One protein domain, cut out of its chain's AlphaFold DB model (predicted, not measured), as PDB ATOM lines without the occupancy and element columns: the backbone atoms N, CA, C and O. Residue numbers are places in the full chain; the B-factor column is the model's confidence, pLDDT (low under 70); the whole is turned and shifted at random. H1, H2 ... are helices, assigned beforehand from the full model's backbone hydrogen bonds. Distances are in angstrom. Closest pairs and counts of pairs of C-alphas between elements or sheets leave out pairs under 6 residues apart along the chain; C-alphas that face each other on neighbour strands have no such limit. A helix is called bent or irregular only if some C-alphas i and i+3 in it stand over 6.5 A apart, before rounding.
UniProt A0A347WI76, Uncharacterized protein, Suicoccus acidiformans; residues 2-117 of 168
ATOM      1  N   ASN A   2      -4.054 -70.643  18.891       38.66
ATOM      2  CA  ASN A   2      -4.743 -70.494  17.605       38.66
ATOM      3  C   ASN A   2      -3.731 -70.241  16.462       38.66
ATOM      4  O   ASN A   2      -2.896 -69.346  16.574       38.66
ATOM      5  N   LYS A   3      -3.830 -70.999  15.356       49.00
ATOM      6  CA  LYS A   3      -3.004 -70.844  14.137       49.00
ATOM      7  C   LYS A   3      -3.037 -69.416  13.555       49.00
ATOM      8  O   LYS A   3      -2.064 -68.986  12.949       49.00
ATOM      9  N   SER A   4      -4.104 -68.661  13.810       53.97
ATOM     10  CA  SER A   4      -4.279 -67.257  13.401       53.97
ATOM     11  C   SER A   4      -3.354 -66.301  14.162       53.97
ATOM     12  O   SER A   4      -2.782 -65.392  13.571       53.97
ATOM     13  N   ALA A   5      -3.147 -66.538  15.462       58.03
ATOM     14  CA  ALA A   5      -2.213 -65.752  16.271       58.03
ATOM     15  C   ALA A   5      -0.761 -66.042  15.864       58.03
ATOM     16  O   ALA A   5       0.061 -65.135  15.813       58.03
ATOM     17  N   PHE A   6      -0.469 -67.292  15.491       58.94
ATOM     18  CA  PHE A   6       0.833 -67.674  14.949       58.94
ATOM     19  C   PHE A   6       1.113 -67.007  13.593       58.94
ATOM     20  O   PHE A   6       2.230 -66.562  13.370       58.94
ATOM     21  N   PHE A   7       0.109 -66.865  12.718       51.34
ATOM     22  CA  PHE A   7       0.261 -66.210  11.413       51.34
ATOM     23  C   PHE A   7       0.464 -64.687  11.520       51.34
ATOM     24  O   PHE A   7       1.302 -64.140  10.814       51.34
ATOM     25  N   VAL A   8      -0.225 -64.010  12.449       58.03
ATOM     26  CA  VAL A   8      -0.010 -62.571  12.718       58.03
ATOM     27  C   VAL A   8       1.361 -62.325  13.354       58.03
ATOM     28  O   VAL A   8       2.064 -61.403  12.956       58.03
ATOM     29  N   VAL A   9       1.789 -63.184  14.283       61.09
ATOM     30  CA  VAL A   9       3.144 -63.126  14.856       61.09
ATOM     31  C   VAL A   9       4.206 -63.422  13.793       61.09
ATOM     32  O   VAL A   9       5.222 -62.741  13.756       61.09
ATOM     33  N   PHE A  10       3.965 -64.377  12.889       50.34
ATOM     34  CA  PHE A  10       4.865 -64.708  11.780       50.34
ATOM     35  C   PHE A  10       4.951 -63.580  10.737       50.34
ATOM     36  O   PHE A  10       6.038 -63.301  10.240       50.34
ATOM     37  N   MET A  11       3.847 -62.877  10.465       54.38
ATOM     38  CA  MET A  11       3.818 -61.696   9.594       54.38
ATOM     39  C   MET A  11       4.523 -60.486  10.236       54.38
ATOM     40  O   MET A  11       5.260 -59.788   9.549       54.38
ATOM     41  N   LEU A  12       4.402 -60.297  11.559       56.47
ATOM     42  CA  LEU A  12       5.196 -59.309  12.310       56.47
ATOM     43  C   LEU A  12       6.691 -59.670  12.381       56.47
ATOM     44  O   LEU A  12       7.539 -58.782  12.431       56.47
ATOM     45  N   PHE A  13       7.038 -60.959  12.360       55.88
ATOM     46  CA  PHE A  13       8.435 -61.402  12.363       55.88
ATOM     47  C   PHE A  13       9.099 -61.301  10.980       55.88
ATOM     48  O   PHE A  13      10.311 -61.096  10.910       55.88
ATOM     49  N   TYR A  14       8.334 -61.423   9.887       54.56
ATOM     50  CA  TYR A  14       8.872 -61.332   8.523       54.56
ATOM     51  C   TYR A  14       9.351 -59.908   8.173       54.56
ATOM     52  O   TYR A  14      10.347 -59.767   7.472       54.56
ATOM     53  N   ASP A  15       8.732 -58.865   8.740       53.06
ATOM     54  CA  ASP A  15       9.157 -57.462   8.564       53.06
ATOM     55  C   ASP A  15      10.411 -57.113   9.406       53.06
ATOM     56  O   ASP A  15      11.289 -56.354   8.995       53.06
ATOM     57  N   CYS A  16      10.594 -57.779  10.557       46.28
ATOM     58  CA  CYS A  16      11.731 -57.564  11.466       46.28
ATOM     59  C   CYS A  16      13.104 -57.912  10.846       46.28
ATOM     60  O   CYS A  16      14.143 -57.429  11.311       46.28
ATOM     61  N   LYS A  17      13.131 -58.748   9.801       51.16
ATOM     62  CA  LYS A  17      14.365 -59.168   9.119       51.16
ATOM     63  C   LYS A  17      14.984 -58.054   8.264       51.16
ATOM     64  O   LYS A  17      16.204 -58.047   8.115       51.16
ATOM     65  N   GLU A  18      14.189 -57.098   7.785       55.25
ATOM     66  CA  GLU A  18      14.650 -56.043   6.869       55.25
ATOM     67  C   GLU A  18      15.177 -54.796   7.615       55.25
ATOM     68  O   GLU A  18      16.055 -54.084   7.130       55.25
ATOM     69  N   GLN A  19      14.718 -54.547   8.848       52.94
ATOM     70  CA  GLN A  19      15.077 -53.331   9.595       52.94
ATOM     71  C   GLN A  19      16.389 -53.378  10.386       52.94
ATOM     72  O   GLN A  19      16.962 -52.328  10.679       52.94
ATOM     73  N   GLN A  20      16.888 -54.556  10.759       48.41
ATOM     74  CA  GLN A  20      18.099 -54.657  11.589       48.41
ATOM     75  C   GLN A  20      19.403 -54.632  10.772       48.41
ATOM     76  O   GLN A  20      20.452 -54.273  11.305       48.41
ATOM     77  N   VAL A  21      19.362 -54.941   9.469       55.09
ATOM     78  CA  VAL A  21      20.568 -54.990   8.617       55.09
ATOM     79  C   VAL A  21      21.124 -53.591   8.314       55.09
ATOM     80  O   VAL A  21      22.334 -53.423   8.180       55.09
ATOM     81  N   ASN A  22      20.277 -52.558   8.301       47.91
ATOM     82  CA  ASN A  22      20.708 -51.185   8.013       47.91
ATOM     83  C   ASN A  22      21.220 -50.432   9.263       47.91
ATOM     84  O   ASN A  22      21.985 -49.473   9.167       47.91
ATOM     85  N   SER A  23      20.875 -50.895  10.470       55.19
ATOM     86  CA  SER A  23      21.273 -50.214  11.712       55.19
ATOM     87  C   SER A  23      22.787 -50.264  11.966       55.19
ATOM     88  O   SER A  23      23.332 -49.339  12.564       55.19
ATOM     89  N   LYS A  24      23.489 -51.289  11.454       50.09
ATOM     90  CA  LYS A  24      24.955 -51.410  11.573       50.09
ATOM     91  C   LYS A  24      25.727 -50.489  10.621       50.09
ATOM     92  O   LYS A  24      26.869 -50.138  10.893       50.09
ATOM     93  N   VAL A  25      25.114 -50.101   9.503       56.12
ATOM     94  CA  VAL A  25      25.733 -49.222   8.494       56.12
ATOM     95  C   VAL A  25      25.642 -47.748   8.931       56.12
ATOM     96  O   VAL A  25      26.502 -46.941   8.581       56.12
ATOM     97  N   LYS A  26      24.657 -47.401   9.773       46.50
ATOM     98  CA  LYS A  26      24.376 -46.030  10.242       46.50
ATOM     99  C   LYS A  26      25.258 -45.557  11.410       46.50
ATOM    100  O   LYS A  26      25.464 -44.352  11.549       46.50
ATOM    101  N   GLU A  27      25.830 -46.472  12.200       50.94
ATOM    102  CA  GLU A  27      26.783 -46.127  13.275       50.94
ATOM    103  C   GLU A  27      28.036 -45.402  12.750       50.94
ATOM    104  O   GLU A  27      28.578 -44.536  13.430       50.94
ATOM    105  N   ILE A  28      28.457 -45.673  11.509       50.06
ATOM    106  CA  ILE A  28      29.685 -45.109  10.919       50.06
ATOM    107  C   ILE A  28      29.513 -43.624  10.518       50.06
ATOM    108  O   ILE A  28      30.491 -42.886  10.428       50.06
ATOM    109  N   PHE A  29      28.279 -43.134  10.342       50.19
ATOM    110  CA  PHE A  29      27.994 -41.765   9.867       50.19
ATOM    111  C   PHE A  29      27.669 -40.759  11.000       50.19
ATOM    112  O   PHE A  29      27.542 -39.557  10.766       50.19
ATOM    113  N   MET A  30      27.545 -41.232  12.248       50.59
ATOM    114  CA  MET A  30      26.979 -40.496  13.396       50.59
ATOM    115  C   MET A  30      27.884 -39.412  14.027       50.59
ATOM    116  O   MET A  30      27.389 -38.586  14.790       50.59
ATOM    117  N   MET A  31      29.180 -39.329  13.706       39.72
ATOM    118  CA  MET A  31      30.139 -38.502  14.476       39.72
ATOM    119  C   MET A  31      30.367 -37.060  13.963       39.72
ATOM    120  O   MET A  31      31.141 -36.315  14.560       39.72
ATOM    121  N   GLN A  32      29.704 -36.616  12.884       49.38
ATOM    122  CA  GLN A  32      29.871 -35.253  12.324       49.38
ATOM    123  C   GLN A  32      28.606 -34.370  12.386       49.38
ATOM    124  O   GLN A  32      28.680 -33.170  12.123       49.38
ATOM    125  N   LYS A  33      27.436 -34.924  12.747       55.44
ATOM    126  CA  LYS A  33      26.121 -34.264  12.563       55.44
ATOM    127  C   LYS A  33      25.336 -33.997  13.858       55.44
ATOM    128  O   LYS A  33      24.206 -33.527  13.799       55.44
ATOM    129  N   VAL A  34      25.919 -34.250  15.031       63.66
ATOM    130  CA  VAL A  34      25.216 -34.146  16.328       63.66
ATOM    131  C   VAL A  34      24.870 -32.696  16.706       63.66
ATOM    132  O   VAL A  34      23.788 -32.444  17.230       63.66
ATOM    133  N   SER A  35      25.719 -31.709  16.391       58.97
ATOM    134  CA  SER A  35      25.428 -30.305  16.751       58.97
ATOM    135  C   SER A  35      24.241 -29.731  15.978       58.97
ATOM    136  O   SER A  35      23.458 -28.956  16.523       58.97
ATOM    137  N   LYS A  36      24.070 -30.150  14.720       69.44
ATOM    138  CA  LYS A  36      22.927 -29.754  13.897       69.44
ATOM    139  C   LYS A  36      21.665 -30.449  14.390       69.44
ATOM    140  O   LYS A  36      20.687 -29.759  14.647       69.44
ATOM    141  N   ILE A  37      21.721 -31.763  14.634       81.06
ATOM    142  CA  ILE A  37      20.574 -32.569  15.085       81.06
ATOM    143  C   ILE A  37      19.915 -32.014  16.355       81.06
ATOM    144  O   ILE A  37      18.692 -32.016  16.470       81.06
ATOM    145  N   LEU A  38      20.713 -31.485  17.286       83.12
ATOM    146  CA  LEU A  38      20.218 -30.937  18.546       83.12
ATOM    147  C   LEU A  38      19.381 -29.670  18.329       83.12
ATOM    148  O   LEU A  38      18.333 -29.507  18.952       83.12
ATOM    149  N   VAL A  39      19.794 -28.807  17.397       85.12
ATOM    150  CA  VAL A  39      19.018 -27.615  17.030       85.12
ATOM    151  C   VAL A  39      17.738 -28.003  16.299       85.12
ATOM    152  O   VAL A  39      16.678 -27.459  16.593       85.12
ATOM    153  N   GLN A  40      17.802 -28.982  15.398       88.06
ATOM    154  CA  GLN A  40      16.608 -29.470  14.708       88.06
ATOM    155  C   GLN A  40      15.600 -30.072  15.714       88.06
ATOM    156  O   GLN A  40      14.403 -29.805  15.622       88.06
ATOM    157  N   MET A  41      16.073 -30.804  16.732       87.88
ATOM    158  CA  MET A  41      15.230 -31.349  17.808       87.88
ATOM    159  C   MET A  41      14.583 -30.236  18.628       87.88
ATOM    160  O   MET A  41      13.401 -30.321  18.962       87.88
ATOM    161  N   ALA A  42      15.334 -29.173  18.925       90.19
ATOM    162  CA  ALA A  42      14.804 -28.003  19.614       90.19
ATOM    163  C   ALA A  42      13.699 -27.311  18.795       90.19
ATOM    164  O   ALA A  42      12.695 -26.899  19.371       90.19
ATOM    165  N   ILE A  43      13.835 -27.243  17.465       90.94
ATOM    166  CA  ILE A  43      12.800 -26.698  16.573       90.94
ATOM    167  C   ILE A  43      11.526 -27.556  16.627       90.94
ATOM    168  O   ILE A  43      10.450 -27.017  16.878       90.94
ATOM    169  N   PHE A  44      11.631 -28.881  16.454       91.62
ATOM    170  CA  PHE A  44      10.472 -29.785  16.549       91.62
ATOM    171  C   PHE A  44       9.795 -29.718  17.925       91.62
ATOM    172  O   PHE A  44       8.570 -29.635  18.003       91.62
ATOM    173  N   SER A  45      10.583 -29.705  19.003       92.06
ATOM    174  CA  SER A  45      10.086 -29.567  20.376       92.06
ATOM    175  C   SER A  45       9.376 -28.227  20.595       92.06
ATOM    176  O   SER A  45       8.268 -28.198  21.125       92.06
ATOM    177  N   GLY A  46       9.955 -27.121  20.117       93.69
ATOM    178  CA  GLY A  46       9.352 -25.791  20.208       93.69
ATOM    179  C   GLY A  46       8.025 -25.697  19.456       93.69
ATOM    180  O   GLY A  46       7.041 -25.205  20.003       93.69
ATOM    181  N   VAL A  47       7.963 -26.237  18.236       93.94
ATOM    182  CA  VAL A  47       6.723 -26.290  17.448       93.94
ATOM    183  C   VAL A  47       5.663 -27.148  18.137       93.94
ATOM    184  O   VAL A  47       4.509 -26.728  18.230       93.94
ATOM    185  N   LEU A  48       6.038 -28.315  18.670       93.31
ATOM    186  CA  LEU A  48       5.116 -29.177  19.408       93.31
ATOM    187  C   LEU A  48       4.605 -28.503  20.684       93.31
ATOM    188  O   LEU A  48       3.409 -28.556  20.956       93.31
ATOM    189  N   PHE A  49       5.471 -27.814  21.423       94.56
ATOM    190  CA  PHE A  49       5.084 -27.071  22.617       94.56
ATOM    191  C   PHE A  49       4.071 -25.968  22.288       94.56
ATOM    192  O   PHE A  49       3.003 -25.910  22.894       94.56
ATOM    193  N   VAL A  50       4.349 -25.152  21.265       94.19
ATOM    194  CA  VAL A  50       3.415 -24.121  20.786       94.19
ATOM    195  C   VAL A  50       2.097 -24.751  20.324       94.19
ATOM    196  O   VAL A  50       1.026 -24.264  20.677       94.19
ATOM    197  N   SER A  51       2.150 -25.873  19.601       93.56
ATOM    198  CA  SER A  51       0.949 -26.584  19.149       93.56
ATOM    199  C   SER A  51       0.115 -27.157  20.299       93.56
ATOM    200  O   SER A  51      -1.109 -27.130  20.226       93.56
ATOM    201  N   ALA A  52       0.749 -27.622  21.379       92.44
ATOM    202  CA  ALA A  52       0.068 -28.135  22.564       92.44
ATOM    203  C   ALA A  52      -0.634 -27.013  23.334       92.44
ATOM    204  O   ALA A  52      -1.767 -27.189  23.775       92.44
ATOM    205  N   VAL A  53       0.006 -25.843  23.433       92.31
ATOM    206  CA  VAL A  53      -0.602 -24.635  24.003       92.31
ATOM    207  C   VAL A  53      -1.797 -24.190  23.157       92.31
ATOM    208  O   VAL A  53      -2.870 -23.947  23.687       92.31
ATOM    209  N   ILE A  54      -1.668 -24.151  21.830       89.56
ATOM    210  CA  ILE A  54      -2.790 -23.811  20.938       89.56
ATOM    211  C   ILE A  54      -3.928 -24.833  21.065       89.56
ATOM    212  O   ILE A  54      -5.098 -24.459  21.121       89.56
ATOM    213  N   SER A  55      -3.586 -26.120  21.143       89.25
ATOM    214  CA  SER A  55      -4.550 -27.208  21.291       89.25
ATOM    215  C   SER A  55      -5.332 -27.138  22.600       89.25
ATOM    216  O   SER A  55      -6.459 -27.615  22.624       89.25
ATOM    217  N   SER A  56      -4.774 -26.573  23.677       84.62
ATOM    218  CA  SER A  56      -5.495 -26.418  24.946       84.62
ATOM    219  C   SER A  56      -6.434 -25.210  24.960       84.62
ATOM    220  O   SER A  56      -7.417 -25.215  25.699       84.62
ATOM    221  N   PHE A  57      -6.179 -24.197  24.123       84.62
ATOM    222  CA  PHE A  57      -7.098 -23.073  23.918       84.62
ATOM    223  C   PHE A  57      -8.265 -23.415  22.989       84.62
ATOM    224  O   PHE A  57      -9.312 -22.768  23.054       84.62
ATOM    225  N   LEU A  58      -8.102 -24.414  22.119       80.88
ATOM    226  CA  LEU A  58      -9.139 -24.830  21.186       80.88
ATOM    227  C   LEU A  58     -10.033 -25.910  21.831       80.88
ATOM    228  O   LEU A  58      -9.533 -26.974  22.183       80.88
ATOM    229  N   PRO A  59     -11.361 -25.722  21.933       76.81
ATOM    230  CA  PRO A  59     -12.274 -26.730  22.492       76.81
ATOM    231  C   PRO A  59     -12.505 -27.943  21.565       76.81
ATOM    232  O   PRO A  59     -13.391 -28.758  21.817       76.81
ATOM    233  N   LEU A  60     -11.747 -28.058  20.468       77.12
ATOM    234  CA  LEU A  60     -11.840 -29.160  19.513       77.12
ATOM    235  C   LEU A  60     -10.827 -30.260  19.876       77.12
ATOM    236  O   LEU A  60      -9.665 -29.937  20.122       77.12
ATOM    237  N   PRO A  61     -11.209 -31.553  19.841       81.00
ATOM    238  CA  PRO A  61     -10.327 -32.680  20.156       81.00
ATOM    239  C   PRO A  61      -9.362 -32.990  18.997       81.00
ATOM    240  O   PRO A  61      -9.334 -34.097  18.463       81.00
ATOM    241  N   ILE A  62      -8.586 -31.995  18.569       86.56
ATOM    242  CA  ILE A  62      -7.549 -32.155  17.549       86.56
ATOM    243  C   ILE A  62      -6.232 -32.448  18.272       86.56
ATOM    244  O   ILE A  62      -5.830 -31.662  19.126       86.56
ATOM    245  N   PRO A  63      -5.529 -33.547  17.953       89.50
ATOM    246  CA  PRO A  63      -4.255 -33.839  18.590       89.50
ATOM    247  C   PRO A  63      -3.220 -32.765  18.236       89.50
ATOM    248  O   PRO A  63      -3.070 -32.392  17.069       89.50
ATOM    249  N   ALA A  64      -2.441 -32.336  19.231       91.38
ATOM    250  CA  ALA A  64      -1.398 -31.321  19.071       91.38
ATOM    251  C   ALA A  64      -0.431 -31.624  17.908       91.38
ATOM    252  O   ALA A  64      -0.016 -30.714  17.199       91.38
ATOM    253  N   SER A  65      -0.144 -32.904  17.631       91.12
ATOM    254  CA  SER A  65       0.711 -33.324  16.508       91.12
ATOM    255  C   SER A  65       0.213 -32.838  15.139       91.12
ATOM    256  O   SER A  65       1.024 -32.397  14.325       91.12
ATOM    257  N   VAL A  66      -1.101 -32.849  14.890       94.38
ATOM    258  CA  VAL A  66      -1.675 -32.372  13.618       94.38
ATOM    259  C   VAL A  66      -1.506 -30.859  13.495       94.38
ATOM    260  O   VAL A  66      -1.095 -30.361  12.448       94.38
ATOM    261  N   ILE A  67      -1.744 -30.131  14.589       93.56
ATOM    262  CA  ILE A  67      -1.533 -28.680  14.658       93.56
ATOM    263  C   ILE A  67      -0.050 -28.351  14.444       93.56
ATOM    264  O   ILE A  67       0.267 -27.421  13.709       93.56
ATOM    265  N   GLY A  68       0.861 -29.138  15.018       93.88
ATOM    266  CA  GLY A  68       2.305 -28.979  14.852       93.88
ATOM    267  C   GLY A  68       2.768 -29.126  13.401       93.88
ATOM    268  O   GLY A  68       3.571 -28.318  12.944       93.88
ATOM    269  N   ILE A  69       2.228 -30.092  12.647       93.38
ATOM    270  CA  ILE A  69       2.536 -30.259  11.214       93.38
ATOM    271  C   ILE A  69       2.082 -29.032  10.413       93.38
ATOM    272  O   ILE A  69       2.842 -28.513   9.596       93.38
ATOM    273  N   ILE A  70       0.871 -28.534  10.678       94.00
ATOM    274  CA  ILE A  70       0.327 -27.340  10.014       94.00
ATOM    275  C   ILE A  70       1.171 -26.103  10.355       94.00
ATOM    276  O   ILE A  70       1.525 -25.327   9.468       94.00
ATOM    277  N   LEU A  71       1.540 -25.936  11.628       93.19
ATOM    278  CA  LEU A  71       2.360 -24.822  12.102       93.19
ATOM    279  C   LEU A  71       3.762 -24.846  11.481       93.19
ATOM    280  O   LEU A  71       4.254 -23.814  11.026       93.19
ATOM    281  N   LEU A  72       4.396 -26.022  11.430       91.50
ATOM    282  CA  LEU A  72       5.708 -26.200  10.815       91.50
ATOM    283  C   LEU A  72       5.661 -25.894   9.315       91.50
ATOM    284  O   LEU A  72       6.554 -25.226   8.798       91.50
ATOM    285  N   PHE A  73       4.600 -26.331   8.632       93.44
ATOM    286  CA  PHE A  73       4.372 -26.031   7.222       93.44
ATOM    287  C   PHE A  73       4.242 -24.522   6.972       93.44
ATOM    288  O   PHE A  73       4.916 -23.981   6.096       93.44
ATOM    289  N   LEU A  74       3.445 -23.819   7.782       93.81
ATOM    290  CA  LEU A  74       3.317 -22.359   7.723       93.81
ATOM    291  C   LEU A  74       4.651 -21.649   7.990       93.81
ATOM    292  O   LEU A  74       4.985 -20.705   7.279       93.81
ATOM    293  N   ALA A  75       5.430 -22.110   8.970       90.25
ATOM    294  CA  ALA A  75       6.730 -21.530   9.310       90.25
ATOM    295  C   ALA A  75       7.803 -21.750   8.222       90.25
ATOM    296  O   ALA A  75       8.691 -20.911   8.049       90.25
ATOM    297  N   LEU A  76       7.710 -22.855   7.476       89.94
ATOM    298  CA  LEU A  76       8.501 -23.093   6.265       89.94
ATOM    299  C   LEU A  76       8.048 -22.187   5.118       89.94
ATOM    300  O   LEU A  76       8.883 -21.601   4.433       89.94
ATOM    301  N   HIS A  77       6.735 -22.037   4.928       90.75
ATOM    302  CA  HIS A  77       6.167 -21.202   3.871       90.75
ATOM    303  C   HIS A  77       6.502 -19.714   4.055       90.75
ATOM    304  O   HIS A  77       6.785 -19.019   3.084       90.75
ATOM    305  N   THR A  78       6.518 -19.206   5.291       88.06
ATOM    306  CA  THR A  78       6.933 -17.823   5.592       88.06
ATOM    307  C   THR A  78       8.451 -17.616   5.539       88.06
ATOM    308  O   THR A  78       8.916 -16.491   5.706       88.06
ATOM    309  N   GLY A  79       9.238 -18.676   5.316       81.12
ATOM    310  CA  GLY A  79      10.700 -18.620   5.247       81.12
ATOM    311  C   GLY A  79      11.391 -18.358   6.590       81.12
ATOM    312  O   GLY A  79      12.615 -18.216   6.617       81.12
ATOM    313  N   ILE A  80      10.638 -18.319   7.701       81.62
ATOM    314  CA  ILE A  80      11.174 -18.161   9.064       81.62
ATOM    315  C   ILE A  80      12.066 -19.359   9.409       81.62
ATOM    316  O   ILE A  80      13.126 -19.201  10.012       81.62
ATOM    317  N   ILE A  81      11.652 -20.560   8.992       80.62
ATOM    318  CA  ILE A  81      12.396 -21.804   9.185       80.62
ATOM    319  C   ILE A  81      12.823 -22.335   7.813       80.62
ATOM    320  O   ILE A  81      11.999 -22.621   6.949       80.62
ATOM    321  N   LYS A  82      14.135 -22.481   7.597       82.38
ATOM    322  CA  LYS A  82      14.689 -23.079   6.371       82.38
ATOM    323  C   LYS A  82      14.482 -24.596   6.387       82.38
ATOM    324  O   LYS A  82      14.837 -25.237   7.372       82.38
ATOM    325  N   LEU A  83      14.027 -25.167   5.268       83.38
ATOM    326  CA  LEU A  83      13.801 -26.614   5.104       83.38
ATOM    327  C   LEU A  83      15.019 -27.463   5.524       83.38
ATOM    328  O   LEU A  83      14.871 -28.425   6.275       83.38
ATOM    329  N   ALA A  84      16.230 -27.012   5.179       80.38
ATOM    330  CA  ALA A  84      17.492 -27.665   5.541       80.38
ATOM    331  C   ALA A  84      17.721 -27.846   7.061       80.38
ATOM    332  O   ALA A  84      18.590 -28.613   7.472       80.38
ATOM    333  N   TRP A  85      16.980 -27.134   7.919       82.38
ATOM    334  CA  TRP A  85      17.064 -27.262   9.380       82.38
ATOM    335  C   TRP A  85      16.104 -28.305   9.949       82.38
ATOM    336  O   TRP A  85      16.111 -28.527  11.150       82.38
ATOM    337  N   VAL A  86      15.252 -28.918   9.138       86.00
ATOM    338  CA  VAL A  86      14.182 -29.791   9.639       86.00
ATOM    339  C   VAL A  86      14.131 -31.119   8.881       86.00
ATOM    340  O   VAL A  86      13.739 -32.138   9.443       86.00
ATOM    341  N   GLU A  87      14.599 -31.112   7.633       85.75
ATOM    342  CA  GLU A  87      14.621 -32.247   6.708       85.75
ATOM    343  C   GLU A  87      15.437 -33.441   7.228       85.75
ATOM    344  O   GLU A  87      14.895 -34.535   7.352       85.75
ATOM    345  N   ASP A  88      16.686 -33.224   7.651       83.81
ATOM    346  CA  ASP A  88      17.579 -34.301   8.119       83.81
ATOM    347  C   ASP A  88      16.990 -35.121   9.286       83.81
ATOM    348  O   ASP A  88      17.148 -36.347   9.367       83.81
ATOM    349  N   LEU A  89      16.322 -34.439  10.219       86.00
ATOM    350  CA  LEU A  89      15.660 -35.081  11.348       86.00
ATOM    351  C   LEU A  89      14.369 -35.784  10.948       86.00
ATOM    352  O   LEU A  89      14.129 -36.900  11.409       86.00
ATOM    353  N   GLY A  90      13.557 -35.146  10.104       85.62
ATOM    354  CA  GLY A  90      12.330 -35.736   9.580       85.62
ATOM    355  C   GLY A  90      12.614 -37.044   8.846       85.62
ATOM    356  O   GLY A  90      12.012 -38.069   9.165       85.62
ATOM    357  N   GLU A  91      13.599 -37.046   7.947       84.25
ATOM    358  CA  GLU A  91      14.035 -38.249   7.233       84.25
ATOM    359  C   GLU A  91      14.559 -39.330   8.179       84.25
ATOM    360  O   GLU A  91      14.283 -40.513   7.985       84.25
ATOM    361  N   THR A  92      15.266 -38.945   9.246       82.06
ATOM    362  CA  THR A  92      15.748 -39.899  10.252       82.06
ATOM    363  C   THR A  92      14.593 -40.559  11.007       82.06
ATOM    364  O   THR A  92      14.624 -41.772  11.207       82.06
ATOM    365  N   PHE A  93      13.564 -39.800  11.393       84.38
ATOM    366  CA  PHE A  93      12.364 -40.352  12.026       84.38
ATOM    367  C   PHE A  93      11.580 -41.252  11.076       84.38
ATOM    368  O   PHE A  93      11.220 -42.358  11.465       84.38
ATOM    369  N   ILE A  94      11.370 -40.816   9.830       86.12
ATOM    370  CA  ILE A  94      10.669 -41.591   8.798       86.12
ATOM    371  C   ILE A  94      11.425 -42.891   8.487       86.12
ATOM    372  O   ILE A  94      10.814 -43.951   8.407       86.12
ATOM    373  N   ALA A  95      12.755 -42.860   8.403       84.00
ATOM    374  CA  ALA A  95      13.566 -44.063   8.214       84.00
ATOM    375  C   ALA A  95      13.466 -45.048   9.396       84.00
ATOM    376  O   ALA A  95      13.666 -46.250   9.228       84.00
ATOM    377  N   ASN A  96      13.154 -44.552  10.595       80.50
ATOM    378  CA  ASN A  96      13.015 -45.347  11.812       80.50
ATOM    379  C   ASN A  96      11.549 -45.589  12.221       80.50
ATOM    380  O   ASN A  96      11.309 -46.166  13.280       80.50
ATOM    381  N   ILE A  97      10.571 -45.223  11.386       82.69
ATOM    382  CA  ILE A  97       9.140 -45.321  11.705       82.69
ATOM    383  C   ILE A  97       8.730 -46.763  12.040       82.69
ATOM    384  O   ILE A  97       8.096 -46.993  13.068       82.69
ATOM    385  N   SER A  98       9.172 -47.755  11.261       81.00
ATOM    386  CA  SER A  98       8.864 -49.163  11.542       81.00
ATOM    387  C   SER A  98       9.491 -49.636  12.868       81.00
ATOM    388  O   SER A  98       8.874 -50.391  13.614       81.00
ATOM    389  N   PHE A  99      10.648 -49.081  13.266       81.19
ATOM    390  CA  PHE A  99      11.288 -49.401  14.550       81.19
ATOM    391  C   PHE A  99      10.546 -48.759  15.727       81.19
ATOM    392  O   PHE A  99      10.540 -49.323  16.813       81.19
ATOM    393  N   LEU A 100       9.906 -47.603  15.526       79.75
ATOM    394  CA  LEU A 100       9.052 -46.963  16.531       79.75
ATOM    395  C   LEU A 100       7.678 -47.650  16.640       79.75
ATOM    396  O   LEU A 100       7.111 -47.725  17.731       79.75
ATOM    397  N   PHE A 101       7.159 -48.201  15.537       82.38
ATOM    398  CA  PHE A 101       5.865 -48.886  15.510       82.38
ATOM    399  C   PHE A 101       5.893 -50.296  16.091       82.38
ATOM    400  O   PHE A 101       4.968 -50.655  16.816       82.38
ATOM    401  N   VAL A 102       6.934 -51.092  15.832       81.62
ATOM    402  CA  VAL A 102       7.050 -52.464  16.360       81.62
ATOM    403  C   VAL A 102       6.874 -52.526  17.891       81.62
ATOM    404  O   VAL A 102       5.925 -53.173  18.337       81.62
ATOM    405  N   PRO A 103       7.663 -51.823  18.729       78.50
ATOM    406  CA  PRO A 103       7.510 -51.867  20.186       78.50
ATOM    407  C   PRO A 103       6.169 -51.291  20.661       78.50
ATOM    408  O   PRO A 103       5.561 -51.836  21.583       78.50
ATOM    409  N   SER A 104       5.669 -50.237  20.007       81.62
ATOM    410  CA  SER A 104       4.357 -49.654  20.317       81.62
ATOM    411  C   SER A 104       3.215 -50.648  20.051       81.62
ATOM    412  O   SER A 104       2.325 -50.817  20.885       81.62
ATOM    413  N   SER A 105       3.281 -51.385  18.940       81.00
ATOM    414  CA  SER A 105       2.274 -52.381  18.558       81.00
ATOM    415  C   SER A 105       2.274 -53.620  19.463       81.00
ATOM    416  O   SER A 105       1.211 -54.135  19.798       81.00
ATOM    417  N   ILE A 106       3.442 -54.066  19.939       80.44
ATOM    418  CA  ILE A 106       3.557 -55.223  20.845       80.44
ATOM    419  C   ILE A 106       2.889 -54.935  22.202       80.44
ATOM    420  O   ILE A 106       2.257 -55.817  22.791       80.44
ATOM    421  N   SER A 107       2.962 -53.687  22.672       82.19
ATOM    422  CA  SER A 107       2.267 -53.242  23.889       82.19
ATOM    423  C   SER A 107       0.745 -53.394  23.775       82.19
ATOM    424  O   SER A 107       0.084 -53.871  24.705       82.19
ATOM    425  N   LEU A 108       0.184 -53.092  22.598       79.81
ATOM    426  CA  LEU A 108      -1.239 -53.299  22.331       79.81
ATOM    427  C   LEU A 108      -1.604 -54.781  22.422       79.81
ATOM    428  O   LEU A 108      -2.584 -55.103  23.086       79.81
ATOM    429  N   ILE A 109      -0.789 -55.672  21.841       77.25
ATOM    430  CA  ILE A 109      -1.024 -57.129  21.839       77.25
ATOM    431  C   ILE A 109      -1.122 -57.696  23.260       77.25
ATOM    432  O   ILE A 109      -1.963 -58.553  23.525       77.25
ATOM    433  N   THR A 110      -0.323 -57.175  24.192       76.94
ATOM    434  CA  THR A 110      -0.359 -57.585  25.607       76.94
ATOM    435  C   THR A 110      -1.679 -57.198  26.286       76.94
ATOM    436  O   THR A 110      -2.163 -57.911  27.160       76.94
ATOM    437  N   SER A 111      -2.312 -56.113  25.834       72.44
ATOM    438  CA  SER A 111      -3.612 -55.644  26.331       72.44
ATOM    439  C   SER A 111      -4.811 -56.252  25.580       72.44
ATOM    440  O   SER A 111      -5.957 -56.029  25.969       72.44
ATOM    441  N   LEU A 112      -4.582 -57.060  24.529       67.75
ATOM    442  CA  LEU A 112      -5.640 -57.730  23.751       67.75
ATOM    443  C   LEU A 112      -6.292 -58.915  24.487       67.75
ATOM    444  O   LEU A 112      -7.159 -59.580  23.920       67.75
ATOM    445  N   ASP A 113      -5.921 -59.205  25.735       68.25
ATOM    446  CA  ASP A 113      -6.541 -60.290  26.509       68.25
ATOM    447  C   ASP A 113      -8.064 -60.083  26.666       68.25
ATOM    448  O   ASP A 113      -8.845 -61.023  26.534       68.25
ATOM    449  N   ILE A 114      -8.494 -58.819  26.768       66.00
ATOM    450  CA  ILE A 114      -9.901 -58.380  26.834       66.00
ATOM    451  C   ILE A 114     -10.675 -58.704  25.535       66.00
ATOM    452  O   ILE A 114     -11.902 -58.782  25.524       66.00
ATOM    453  N   ILE A 115      -9.968 -58.924  24.424       65.19
ATOM    454  CA  ILE A 115     -10.526 -59.097  23.075       65.19
ATOM    455  C   ILE A 115     -10.696 -60.580  22.688       65.19
ATOM    456  O   ILE A 115     -11.365 -60.883  21.698       65.19
ATOM    457  N   LYS A 116     -10.183 -61.521  23.496       66.50
ATOM    458  CA  LYS A 116     -10.155 -62.975  23.224       66.50
ATOM    459  C   LYS A 116     -11.510 -63.671  22.988       66.50
ATOM    460  O   LYS A 116     -11.504 -64.863  22.704       66.50
ATOM    461  N   GLY A 117     -12.642 -62.978  23.125       75.12
ATOM    462  CA  GLY A 117     -13.984 -63.517  22.851       75.12
ATOM    463  C   GLY A 117     -14.782 -62.760  21.782       75.12
ATOM    464  O   GLY A 117     -15.991 -62.963  21.673       75.12
TER     465      GLY A 117
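What this domain is: This is residues 2 to 117 of the 168 residues of an uncharacterized protein of Suicoccus acidiformans (UniProt A0A347WI76). The long helix H3 stands across one end of a loose, flat frame, with H4 packed on its residues 47 to 55 and two helical arms, H1 with H2 and H5 with H6, running off from near its first residues. The printed part has 116 residues with six named helices, H1 to H6 in order, and is all helix. The radius of gyration of the C-alphas is 19.0 A; the spans are 55 by 46 by 19 A.

How they stand to each other: H1, residues 3 to 19, and H2, residues 23 to 29, meet only through their link. H3, residues 34 to 57, touches H4, residues 64 to 77, with residues 47 to 55 alone, at a steep tilt of 62 degrees; the closest C-alphas, of Ala 52 and Ala 64, are 4.9 A apart. H5, residues 87 to 95, touches H3 at residues 37 to 41 alone, about perpendicular at 82 degrees; the closest C-alphas, of Gln 40 and Leu 89, are 6.6 A apart. H6, residues 97 to 115, is close to H1 but not clearly touching, at a shallow tilt of 15 degrees, opposite ways; the closest C-alphas, of Gln 19 and Phe 99, are 7.4 A apart. Each O i to N i+4 pair is within hydrogen-bond range in H4 and H5, against 8 of 13 in H1, 0 of 3 in H2 with 1 of 4 O i to N i+3 pairs, 19 of 20 in H3 and 9 of 15 in H6.

Where its parts are: H1, 25.6 A long, begins at C-alpha 3 (-3.004, -70.844, 14.137). H3 measures 35.0 A. H6, 26.6 A and only just irregular with C-alphas 111 and 114 6.9 A apart, ends at C-alpha 115 (-10.526, -59.097, 23.075).

The domain as a whole: The printed part has no cut and no long link. Residues 2 to 36 and 112 to 116 have pLDDT under 70.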